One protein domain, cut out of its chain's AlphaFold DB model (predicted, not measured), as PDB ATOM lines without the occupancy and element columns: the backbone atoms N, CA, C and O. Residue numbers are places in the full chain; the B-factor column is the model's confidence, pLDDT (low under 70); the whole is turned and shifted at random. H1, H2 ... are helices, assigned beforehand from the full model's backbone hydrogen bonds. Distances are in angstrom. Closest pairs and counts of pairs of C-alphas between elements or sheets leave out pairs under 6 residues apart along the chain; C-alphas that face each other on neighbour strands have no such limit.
ATOM      1  N   ILE A 430      26.778 -11.114   8.624       95.44
ATOM      2  CA  ILE A 430      26.173 -10.719   7.348       95.44
ATOM      3  C   ILE A 430      25.212 -11.800   6.856       95.44
ATOM      4  O   ILE A 430      25.636 -12.914   6.564       95.44
ATOM      5  N   GLU A 431      23.942 -11.441   6.672       95.12
ATOM      6  CA  GLU A 431      22.986 -12.252   5.912       95.12
ATOM      7  C   GLU A 431      23.254 -12.072   4.410       95.12
ATOM      8  O   GLU A 431      23.064 -10.986   3.858       95.12
ATOM      9  N   ILE A 432      23.708 -13.120   3.723       95.50
ATOM     10  CA  ILE A 432      24.061 -13.072   2.295       95.50
ATOM     11  C   ILE A 432      22.854 -12.712   1.425       95.50
ATOM     12  O   ILE A 432      23.015 -12.062   0.394       95.50
ATOM     13  N   LYS A 433      21.633 -13.029   1.859       94.19
ATOM     14  CA  LYS A 433      20.419 -12.572   1.177       94.19
ATOM     15  C   LYS A 433      20.341 -11.044   1.077       94.19
ATOM     16  O   LYS A 433      19.905 -10.530   0.055       94.19
ATOM     17  N   SER A 434      20.826 -10.316   2.086       94.12
ATOM     18  CA  SER A 434      20.734  -8.847   2.137       94.12
ATOM     19  C   SER A 434      21.674  -8.118   1.172       94.12
ATOM     20  O   SER A 434      21.518  -6.919   0.955       94.12
ATOM     21  N   ILE A 435      22.659  -8.813   0.588       94.75
ATOM     22  CA  ILE A 435      23.548  -8.220  -0.420       94.75
ATOM     23  C   ILE A 435      23.068  -8.449  -1.856       94.75
ATOM     24  O   ILE A 435      23.625  -7.813  -2.754       94.75
ATOM     25  N   ASN A 436      22.079  -9.325  -2.068       94.06
ATOM     26  CA  ASN A 436      21.447  -9.556  -3.366       94.06
ATOM     27  C   ASN A 436      20.365  -8.503  -3.635       94.06
ATOM     28  O   ASN A 436      19.664  -8.075  -2.722       94.06
ATOM     29  N   ASP A 437      20.235  -8.101  -4.893       94.38
ATOM     30  CA  ASP A 437      19.180  -7.211  -5.379       94.38
ATOM     31  C   ASP A 437      18.881  -7.512  -6.859       94.38
ATOM     32  O   ASP A 437      19.433  -8.444  -7.448       94.38
ATOM     33  N   ASP A 438      18.008  -6.724  -7.484       93.25
ATOM     34  CA  ASP A 438      17.627  -6.890  -8.896       93.25
ATOM     35  C   ASP A 438      18.800  -6.702  -9.877       93.25
ATOM     36  O   ASP A 438      18.707  -7.029 -11.063       93.25
ATOM     37  N   TYR A 439      19.922  -6.163  -9.405       94.50
ATOM     38  CA  TYR A 439      21.104  -5.859 -10.197       94.50
ATOM     39  C   TYR A 439      22.279  -6.789  -9.901       94.50
ATOM     40  O   TYR A 439      23.181  -6.907 -10.733       94.50
ATOM     41  N   PHE A 440      22.276  -7.454  -8.749       95.62
ATOM     42  CA  PHE A 440      23.391  -8.233  -8.253       95.62
ATOM     43  C   PHE A 440      22.935  -9.528  -7.584       95.62
ATOM     44  O   PHE A 440      22.178  -9.536  -6.618       95.62
ATOM     45  N   ASN A 441      23.512 -10.633  -8.053       95.25
ATOM     46  CA  ASN A 441      23.381 -11.947  -7.441       95.25
ATOM     47  C   ASN A 441      24.776 -12.500  -7.129       95.25
ATOM     48  O   ASN A 441      25.578 -12.768  -8.033       95.25
ATOM     49  N   ILE A 442      25.047 -12.707  -5.843       94.94
ATOM     50  CA  ILE A 442      26.344 -13.157  -5.342       94.94
ATOM     51  C   ILE A 442      26.745 -14.549  -5.839       94.94
ATOM     52  O   ILE A 442      27.919 -14.785  -6.128       94.94
ATOM     53  N   PHE A 443      25.794 -15.473  -5.985       93.69
ATOM     54  CA  PHE A 443      26.072 -16.828  -6.455       93.69
ATOM     55  C   PHE A 443      26.429 -16.832  -7.939       93.69
ATOM     56  O   PHE A 443      27.384 -17.510  -8.334       93.69
ATOM     57  N   ASN A 444      25.729 -16.024  -8.741       93.44
ATOM     58  CA  ASN A 444      26.049 -15.818 -10.153       93.44
ATOM     59  C   ASN A 444      27.428 -15.176 -10.317       93.44
ATOM     60  O   ASN A 444      28.229 -15.640 -11.133       93.44
ATOM     61  N   TYR A 445      27.736 -14.157  -9.508       94.94
ATOM     62  CA  TYR A 445      29.060 -13.543  -9.496       94.94
ATOM     63  C   TYR A 445      30.148 -14.567  -9.143       94.94
ATOM     64  O   TYR A 445      31.108 -14.737  -9.892       94.94
ATOM     65  N   CYS A 446      29.981 -15.294  -8.034       93.62
ATOM     66  CA  CYS A 446      30.951 -16.276  -7.552       93.62
ATOM     67  C   CYS A 446      31.216 -17.372  -8.597       93.62
ATOM     68  O   CYS A 446      32.366 -17.728  -8.846       93.62
ATOM     69  N   ARG A 447      30.162 -17.848  -9.275       91.88
ATOM     70  CA  ARG A 447      30.261 -18.846 -10.350       91.88
ATOM     71  C   ARG A 447      31.027 -18.321 -11.564       91.88
ATOM     72  O   ARG A 447      31.764 -19.079 -12.188       91.88
ATOM     73  N   LYS A 448      30.839 -17.046 -11.914       93.19
ATOM     74  CA  LYS A 448      31.546 -16.388 -13.022       93.19
ATOM     75  C   LYS A 448      33.029 -16.177 -12.699       93.19
ATOM     76  O   LYS A 448      33.866 -16.363 -13.577       93.19
ATOM     77  N   GLU A 449      33.344 -15.797 -11.463       93.06
ATOM     78  CA  GLU A 449      34.701 -15.424 -11.046       93.06
ATOM     79  C   GLU A 449      35.584 -16.641 -10.704       93.06
ATOM     80  O   GLU A 449      36.797 -16.631 -10.934       93.06
ATOM     81  N   ILE A 450      34.996 -17.720 -10.176       92.31
ATOM     82  CA  ILE A 450      35.729 -18.918  -9.756       92.31
ATOM     83  C   ILE A 450      35.552 -20.045 -10.776       92.31
ATOM     84  O   ILE A 450      34.574 -20.784 -10.763       92.31
ATOM     85  N   SER A 451      36.567 -20.245 -11.619       89.25
ATOM     86  CA  SER A 451      36.607 -21.362 -12.575       89.25
ATOM     87  C   SER A 451      36.885 -22.731 -11.935       89.25
ATOM     88  O   SER A 451      36.567 -23.763 -12.525       89.25
ATOM     89  N   ASN A 452      37.480 -22.766 -10.736       92.00
ATOM     90  CA  ASN A 452      37.732 -24.002  -9.991       92.00
ATOM     91  C   ASN A 452      36.446 -24.454  -9.274       92.00
ATOM     92  O   ASN A 452      35.991 -23.796  -8.340       92.00
ATOM     93  N   LYS A 453      35.882 -25.591  -9.700       90.00
ATOM     94  CA  LYS A 453      34.613 -26.117  -9.174       90.00
ATOM     95  C   LYS A 453      34.646 -26.423  -7.676       90.00
ATOM     96  O   LYS A 453      33.659 -26.148  -6.997       90.00
ATOM     97  N   ASP A 454      35.758 -26.937  -7.159       90.06
ATOM     98  CA  ASP A 454      35.882 -27.299  -5.743       90.06
ATOM     99  C   ASP A 454      35.900 -26.041  -4.874       90.06
ATOM    100  O   ASP A 454      35.108 -25.907  -3.945       90.06
ATOM    101  N   LEU A 455      36.726 -25.055  -5.242       89.12
ATOM    102  CA  LEU A 455      36.791 -23.775  -4.537       89.12
ATOM    103  C   LEU A 455      35.457 -23.016  -4.604       89.12
ATOM    104  O   LEU A 455      35.043 -22.408  -3.616       89.12
ATOM    105  N   TYR A 456      34.782 -23.053  -5.756       91.06
ATOM    106  CA  TYR A 456      33.441 -22.488  -5.897       91.06
ATOM    107  C   TYR A 456      32.462 -23.165  -4.934       91.06
ATOM    108  O   TYR A 456      31.742 -22.473  -4.220       91.06
ATOM    109  N   SER A 457      32.477 -24.499  -4.869       89.25
ATOM    110  CA  SER A 457      31.602 -25.276  -3.985       89.25
ATOM    111  C   SER A 457      31.854 -24.947  -2.514       89.25
ATOM    112  O   SER A 457      30.910 -24.690  -1.770       89.25
ATOM    113  N   GLU A 458      33.118 -24.846  -2.098       93.25
ATOM    114  CA  GLU A 458      33.477 -24.445  -0.735       93.25
ATOM    115  C   GLU A 458      32.966 -23.039  -0.382       93.25
ATOM    116  O   GLU A 458      32.379 -22.833   0.682       93.25
ATOM    117  N   MET A 459      33.167 -22.054  -1.265       93.94
ATOM    118  CA  MET A 459      32.682 -20.691  -1.031       93.94
ATOM    119  C   MET A 459      31.154 -20.602  -1.080       93.94
ATOM    120  O   MET A 459      30.566 -19.875  -0.279       93.94
ATOM    121  N   LYS A 460      30.504 -21.363  -1.971       91.50
ATOM    122  CA  LYS A 460      29.043 -21.498  -2.045       91.50
ATOM    123  C   LYS A 460      28.493 -21.990  -0.708       91.50
ATOM    124  O   LYS A 460      27.586 -21.359  -0.182       91.50
ATOM    125  N   ILE A 461      29.084 -23.027  -0.111       89.88
ATOM    126  CA  ILE A 461      28.665 -23.542   1.203       89.88
ATOM    127  C   ILE A 461      28.795 -22.471   2.295       89.88
ATOM    128  O   ILE A 461      27.862 -22.290   3.074       89.88
ATOM    129  N   ILE A 462      29.908 -21.726   2.342       94.06
ATOM    130  CA  ILE A 462      30.086 -20.624   3.312       94.06
ATOM    131  C   ILE A 462      28.959 -19.593   3.178       94.06
ATOM    132  O   ILE A 462      28.409 -19.148   4.185       94.06
ATOM    133  N   MET A 463      28.614 -19.222   1.944       94.31
ATOM    134  CA  MET A 463      27.556 -18.252   1.676       94.31
ATOM    135  C   MET A 463      26.164 -18.802   2.010       94.31
ATOM    136  O   MET A 463      25.362 -18.087   2.597       94.31
ATOM    137  N   LEU A 464      25.887 -20.074   1.707       90.50
ATOM    138  CA  LEU A 464      24.601 -20.717   2.003       90.50
ATOM    139  C   LEU A 464      24.336 -20.866   3.495       90.50
ATOM    140  O   LEU A 464      23.229 -20.594   3.955       90.50
ATOM    141  N   LYS A 465      25.369 -21.213   4.267       91.44
ATOM    142  CA  LYS A 465      25.293 -21.243   5.733       91.44
ATOM    143  C   LYS A 465      24.936 -19.898   6.351       91.44
ATOM    144  O   LYS A 465      24.496 -19.868   7.491       91.44
ATOM    145  N   ASN A 466      25.149 -18.812   5.621       94.12
ATOM    146  CA  ASN A 466      24.893 -17.456   6.073       94.12
ATOM    147  C   ASN A 466      23.860 -16.751   5.183       94.12
ATOM    148  O   ASN A 466      23.846 -15.526   5.131       94.12
ATOM    149  N   TYR A 467      23.024 -17.493   4.445       93.31
ATOM    150  CA  TYR A 467      22.075 -16.892   3.507       93.31
ATOM    151  C   TYR A 467      20.986 -16.100   4.223       93.31
ATOM    152  O   TYR A 467      20.914 -14.879   4.088       93.31
ATOM    153  N   ASP A 468      20.219 -16.801   5.047       92.06
ATOM    154  CA  ASP A 468      19.354 -16.266   6.089       92.06
ATOM    155  C   ASP A 468      19.260 -17.308   7.222       92.06
ATOM    156  O   ASP A 468      19.828 -18.404   7.131       92.06
ATOM    157  N   LYS A 469      18.547 -16.984   8.305       90.44
ATOM    158  CA  LYS A 469      18.414 -17.880   9.470       90.44
ATOM    159  C   LYS A 469      17.787 -19.235   9.131       90.44
ATOM    160  O   LYS A 469      18.153 -20.253   9.728       90.44
ATOM    161  N   LEU A 470      16.829 -19.253   8.205       89.06
ATOM    162  CA  LEU A 470      16.123 -20.468   7.810       89.06
ATOM    163  C   LEU A 470      17.078 -21.403   7.061       89.06
ATOM    164  O   LEU A 470      17.228 -22.566   7.440       89.06
ATOM    165  N   HIS A 471      17.797 -20.865   6.076       89.50
ATOM    166  CA  HIS A 471      18.807 -21.586   5.306       89.50
ATOM    167  C   HIS A 471      19.950 -22.079   6.186       89.50
ATOM    168  O   HIS A 471      20.338 -23.240   6.086       89.50
ATOM    169  N   GLN A 472      20.450 -21.240   7.094       89.12
ATOM    170  CA  GLN A 472      21.481 -21.635   8.049       89.12
ATOM    171  C   GLN A 472      21.056 -22.868   8.855       89.12
ATOM    172  O   GLN A 472      21.834 -23.815   8.980       89.12
ATOM    173  N   SER A 473      19.823 -22.877   9.367       89.00
ATOM    174  CA  SER A 473      19.294 -23.981  10.177       89.00
ATOM    175  C   SER A 473      19.186 -25.268   9.357       89.00
ATOM    176  O   SER A 473      19.658 -26.319   9.784       89.00
ATOM    177  N   VAL A 474      18.648 -25.174   8.139       88.00
ATOM    178  CA  VAL A 474      18.516 -26.311   7.217       88.00
ATOM    179  C   VAL A 474      19.880 -26.878   6.824       88.00
ATOM    180  O   VAL A 474      20.088 -28.084   6.926       88.00
ATOM    181  N   ILE A 475      20.829 -26.025   6.425       87.25
ATOM    182  CA  ILE A 475      22.182 -26.445   6.041       87.25
ATOM    183  C   ILE A 475      22.919 -27.069   7.231       87.25
ATOM    184  O   ILE A 475      23.570 -28.094   7.063       87.25
ATOM    185  N   THR A 476      22.776 -26.515   8.439       88.00
ATOM    186  CA  THR A 476      23.380 -27.091   9.655       88.00
ATOM    187  C   THR A 476      22.843 -28.492   9.941       88.00
ATOM    188  O   THR A 476      23.611 -29.387  10.278       88.00
ATOM    189  N   LEU A 477      21.533 -28.706   9.775       89.25
ATOM    190  CA  LEU A 477      20.926 -30.025   9.949       89.25
ATOM    191  C   LEU A 477      21.382 -31.008   8.867       89.25
ATOM    192  O   LEU A 477      21.593 -32.174   9.173       89.25
ATOM    193  N   LEU A 478      21.565 -30.558   7.622       85.88
ATOM    194  CA  LEU A 478      22.037 -31.403   6.518       85.88
ATOM    195  C   LEU A 478      23.478 -31.906   6.693       85.88
ATOM    196  O   LEU A 478      23.816 -32.929   6.105       85.88
ATOM    197  N   GLU A 479      24.302 -31.228   7.491       85.25
ATOM    198  CA  GLU A 479      25.673 -31.656   7.816       85.25
ATOM    199  C   GLU A 479      25.744 -32.766   8.881       85.25
ATOM    200  O   GLU A 479      26.829 -33.262   9.172       85.25
ATOM    201  N   ASP A 480      24.610 -33.173   9.461       83.75
ATOM    202  CA  ASP A 480      24.528 -34.294  10.400       83.75
ATOM    203  C   ASP A 480      24.419 -35.638   9.638       83.75
ATOM    204  O   ASP A 480      23.365 -35.980   9.089       83.75
ATOM    205  N   ASP A 481      25.529 -36.384   9.595       70.12
ATOM    206  CA  ASP A 481      25.861 -37.441   8.618       70.12
ATOM    207  C   ASP A 481      24.815 -38.555   8.398       70.12
ATOM    208  O   ASP A 481      24.748 -39.110   7.301       70.12
ATOM    209  N   LEU A 482      23.997 -38.923   9.393       76.81
ATOM    210  CA  LEU A 482      23.099 -40.092   9.278       76.81
ATOM    211  C   LEU A 482      21.605 -39.751   9.210       76.81
ATOM    212  O   LEU A 482      20.839 -40.519   8.635       76.81
ATOM    213  N   MET A 483      21.184 -38.607   9.756       83.44
ATOM    214  CA  MET A 483      19.762 -38.224   9.851       83.44
ATOM    215  C   MET A 483      19.480 -36.814   9.316       83.44
ATOM    216  O   MET A 483      18.345 -36.344   9.393       83.44
ATOM    217  N   GLY A 484      20.481 -36.119   8.768       85.69
ATOM    218  CA  GLY A 484      20.384 -34.696   8.452       85.69
ATOM    219  C   GLY A 484      19.273 -34.324   7.470       85.69
ATOM    220  O   GLY A 484      18.596 -33.309   7.647       85.69
ATOM    221  N   ARG A 485      19.002 -35.181   6.474       85.31
ATOM    222  CA  ARG A 485      17.877 -35.001   5.534       85.31
ATOM    223  C   ARG A 485      16.515 -35.127   6.213       85.31
ATOM    224  O   ARG A 485      15.626 -34.330   5.946       85.31
ATOM    225  N   GLU A 486      16.340 -36.107   7.094       89.19
ATOM    226  CA  GLU A 486      15.072 -36.298   7.804       89.19
ATOM    227  C   GLU A 486      14.846 -35.186   8.832       89.19
ATOM    228  O   GLU A 486      13.767 -34.600   8.885       89.19
ATOM    229  N   LYS A 487      15.895 -34.811   9.573       90.44
ATOM    230  CA  LYS A 487      15.860 -33.702  10.533       90.44
ATOM    231  C   LYS A 487      15.537 -32.369   9.867       90.44
ATOM    232  O   LYS A 487      14.678 -31.647  10.360       90.44
ATOM    233  N   SER A 488      16.181 -32.042   8.744       90.00
ATOM    234  CA  SER A 488      15.876 -30.800   8.023       90.00
ATOM    235  C   SER A 488      14.481 -30.812   7.392       90.00
ATOM    236  O   SER A 488      13.814 -29.781   7.420       90.00
ATOM    237  N   LYS A 489      13.990 -31.963   6.909       90.19
ATOM    238  CA  LYS A 489      12.603 -32.104   6.438       90.19
ATOM    239  C   LYS A 489      11.588 -31.895   7.566       90.19
ATOM    240  O   LYS A 489      10.614 -31.178   7.370       90.19
ATOM    241  N   ASN A 490      11.819 -32.484   8.739       92.25
ATOM    242  CA  ASN A 490      10.952 -32.299   9.906       92.25
ATOM    243  C   ASN A 490      10.956 -30.840  10.372       92.25
ATOM    244  O   ASN A 490       9.889 -30.276  10.578       92.25
ATOM    245  N   TYR A 491      12.130 -30.209  10.432       93.00
ATOM    246  CA  TYR A 491      12.256 -28.787  10.756       93.00
ATOM    247  C   TYR A 491      11.474 -27.892   9.780       93.00
ATOM    248  O   TYR A 491      10.749 -27.001  10.210       93.00
ATOM    249  N   LEU A 492      11.567 -28.142   8.470       91.31
ATOM    250  CA  LEU A 492      10.787 -27.400   7.474       91.31
ATOM    251  C   LEU A 492       9.279 -27.628   7.641       91.31
ATOM    252  O   LEU A 492       8.526 -26.657   7.662       91.31
ATOM    253  N   ASN A 493       8.847 -28.874   7.863       92.12
ATOM    254  CA  ASN A 493       7.441 -29.194   8.124       92.12
ATOM    255  C   ASN A 493       6.906 -28.481   9.379       92.12
ATOM    256  O   ASN A 493       5.784 -27.984   9.358       92.12
ATOM    257  N   GLU A 494       7.699 -28.386  10.452       94.25
ATOM    258  CA  GLU A 494       7.345 -27.637  11.671       94.25
ATOM    259  C   GLU A 494       7.162 -26.134  11.403       94.25
ATOM    260  O   GLU A 494       6.352 -25.483  12.061       94.25
ATOM    261  N   GLN A 495       7.876 -25.585  10.416       92.88
ATOM    262  CA  GLN A 495       7.708 -24.208   9.937       92.88
ATOM    263  C   GLN A 495       6.619 -24.069   8.853       92.88
ATOM    264  O   GLN A 495       6.405 -22.967   8.354       92.88
ATOM    265  N   ASN A 496       5.912 -25.151   8.503       93.81
ATOM    266  CA  ASN A 496       4.972 -25.240   7.376       93.81
ATOM    267  C   ASN A 496       5.602 -24.909   6.006       93.81
ATOM    268  O   ASN A 496       4.987 -24.229   5.187       93.81
ATOM    269  N   LEU A 497       6.829 -25.377   5.767       92.19
ATOM    270  CA  LEU A 497       7.591 -25.176   4.531       92.19
ATOM    271  C   LEU A 497       8.056 -26.510   3.927       92.19
ATOM    272  O   LEU A 497       8.212 -27.515   4.617       92.19
ATOM    273  N   GLU A 498       8.352 -26.499   2.631       89.31
ATOM    274  CA  GLU A 498       9.049 -27.548   1.888       89.31
ATOM    275  C   GLU A 498      10.404 -27.033   1.360       89.31
ATOM    276  O   GLU A 498      10.649 -25.832   1.283       89.31
ATOM    277  N   TYR A 499      11.307 -27.923   0.924       84.31
ATOM    278  CA  TYR A 499      12.610 -27.498   0.372       84.31
ATOM    279  C   TYR A 499      12.494 -26.558  -0.831       84.31
ATOM    280  O   TYR A 499      13.338 -25.686  -1.001       84.31
ATOM    281  N   LYS A 500      11.457 -26.719  -1.662       86.69
ATOM    282  CA  LYS A 500      11.215 -25.831  -2.808       86.69
ATOM    283  C   LYS A 500      10.934 -24.388  -2.372       86.69
ATOM    284  O   LYS A 500      11.183 -23.478  -3.151       86.69
ATOM    285  N   ASP A 501      10.461 -24.192  -1.142       85.88
ATOM    286  CA  ASP A 501      10.147 -22.876  -0.580       85.88
ATOM    287  C   ASP A 501      11.406 -22.160  -0.060       85.88
ATOM    288  O   ASP A 501      11.362 -20.973   0.253       85.88
ATOM    289  N   LEU A 502      12.544 -22.867   0.006       83.50
ATOM    290  CA  LEU A 502      13.864 -22.267   0.227       83.50
ATOM    291  C   LEU A 502      14.464 -21.712  -1.065       83.50
ATOM    292  O   LEU A 502      15.408 -20.931  -1.017       83.50
ATOM    293  N   ASN A 503      13.933 -22.097  -2.225       84.69
ATOM    294  CA  ASN A 503      14.366 -21.494  -3.472       84.69
ATOM    295  C   ASN A 503      13.866 -20.056  -3.537       84.69
ATOM    296  O   ASN A 503      12.701 -19.768  -3.260       84.69
ATOM    297  N   ASP A 504      14.733 -19.160  -3.981       83.44
ATOM    298  CA  ASP A 504      14.333 -17.816  -4.356       83.44
ATOM    299  C   ASP A 504      14.893 -17.445  -5.730       83.44
ATOM    300  O   ASP A 504      15.553 -18.236  -6.408       83.44
ATOM    301  N   GLN A 505      14.600 -16.224  -6.173       80.44
ATOM    302  CA  GLN A 505      15.047 -15.732  -7.476       80.44
ATOM    303  C   GLN A 505      16.576 -15.676  -7.629       80.44
ATOM    304  O   GLN A 505      17.079 -15.509  -8.741       80.44
ATOM    305  N   TYR A 506      17.325 -15.809  -6.532       77.12
ATOM    306  CA  TYR A 506      18.774 -15.724  -6.520       77.12
ATOM    307  C   TYR A 506      19.465 -17.077  -6.342       77.12
ATOM    308  O   TYR A 506      20.645 -17.197  -6.693       77.12
ATOM    309  N   PHE A 507      18.766 -18.082  -5.816       73.62
ATOM    310  CA  PHE A 507      19.365 -19.364  -5.482       73.62
ATOM    311  C   PHE A 507      18.358 -20.529  -5.466       73.62
ATOM    312  O   PHE A 507      17.239 -20.402  -4.979       73.62
ATOM    313  N   ASN A 508      18.795 -21.691  -5.966       76.44
ATOM    314  CA  ASN A 508      18.074 -22.963  -5.890       76.44
ATOM    315  C   ASN A 508      18.829 -23.911  -4.948       76.44
ATOM    316  O   ASN A 508      19.951 -24.298  -5.266       76.44
ATOM    317  N   ILE A 509      18.225 -24.296  -3.819       69.69
ATOM    318  CA  ILE A 509      18.843 -25.165  -2.802       69.69
ATOM    319  C   ILE A 509      19.019 -26.612  -3.259       69.69
ATOM    320  O   ILE A 509      19.795 -27.356  -2.662       69.69
ATOM    321  N   ILE A 510      18.290 -27.012  -4.301       62.44
ATOM    322  CA  ILE A 510      18.327 -28.366  -4.855       62.44
ATOM    323  C   ILE A 510      19.547 -28.548  -5.788       62.44
ATOM    324  O   ILE A 510      19.991 -29.681  -5.977       62.44
ATOM    325  N   ASP A 511      20.123 -27.448  -6.297       59.22
ATOM    326  CA  ASP A 511      21.342 -27.397  -7.129       59.22
ATOM    327  C   ASP A 511      22.586 -27.009  -6.309       59.22
ATOM    328  O   ASP A 511      23.725 -27.412  -6.655       59.22
TER     329      ASP A 511
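AT A GLANCE: This is residues 430 to 511 of the 511 residues of an uncharacterized protein of Anaeromyces robustus (UniProt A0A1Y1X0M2). Two helical hairpins, H2 with H3 and H4 with H5, stand next to each other and meet where H3 ends and H4 begins, so that the four longer helices make a bowed zigzag. The short H1 sits near the end of H3, and after H5 the chain turns back through the short H6 into a tail without a named element, residues 503 to 511, which returns toward the middle of the domain on the hollow side of the bow. The printed part has 82 residues with six named helices, in the order H1 H2 H3 H4 H5 H6, and no named strand; the class is all helix. The whole is compact, with a radius of gyration of the C-alphas of 13.3 A, and its C-alphas span 36 by 27 by 21 A.

HOW THE PARTS SIT: Begin at H1, residues 432 to 435, and look on to H3, residues 453 to 464: the two are close but not clearly touching, and their closest C-alphas, those of Ile 432 and Met 463, are 6.3 A apart. H1 is also close to but not clearly touching H2, residues 442 to 449, with the C-alphas of Ile 435 and Ile 442 closest at 7.5 A. H2 and H3 form a helical hairpin; they touch, at a shallow tilt of 17 degrees, opposite ways. Look at Arg 447 and Tyr 456 for their closest C-alphas, 6.6 A apart; H3 touches H2 with residues 456 to 460 alone. Next comes H4, residues 469 to 478, which only just touches H3, with 3 pairs of C-alphas within 8 A, and on the side of H3 with residue 464 alone. There the closest C-alphas are those of Leu 464 and His 471, 6.7 A apart, and the helices run opposite ways at a steep tilt of 52 degrees. H4 and H5, residues 484 to 494, form the second helical hairpin and touch with 13 pairs of C-alphas within 8 A, the closest being those of Leu 478 and Gly 484 at 4.2 A. They run opposite ways at a steep tilt of 36 degrees, only just past shallow. Of the three touching pairs one is at a shallow tilt, and the packing of the helices is mostly crossed, but only just. H6, residues 499 to 502, is close to but not clearly touching H5, where the C-alphas of Leu 492 and Tyr 499 are closest at 7.3 A. It is likewise close to but not clearly touching H4, with the C-alphas of His 471 and Leu 502 closest at 7.1 A. Among the pairs that are apart are H2 and H5, H3 and H5, and H1 and H6. In H2, H3, H4 and H5 each O i to N i+4 pair is within hydrogen-bond range, while H1 and H6 are too short for such a pair.

IN THESE COORDINATES: Find C-alpha 432 at (24.061, -13.072, 2.295), where H1 begins; it runs 5.6 A to C-alpha 435. H2, residues 442 to 449, is 10.4 A long. From C-alpha 453 at (34.613, -26.117, -9.174), H3, the longest helix by residues, runs 15.9 A to C-alpha 464. H4, residues 469 to 478, measures 14.3 A, and H5, residues 484 to 494, measures 15.2 A. H6, residues 499 to 502, is 5.4 A long and ends at C-alpha 502, (13.864, -22.267, 0.227).

THE WHOLE: Look at Tyr 439 and Leu 482 for the two C-alphas farthest apart, 39.4 A. The printed part has no cut, and it ends at Asp 511, the chain's last residue. The link from H1 to H2 is short, the other four are tight, and no link is long. The mean pLDDT of the printed part is 88.8, and the model's confidence is under 70 at residues 509 to 511.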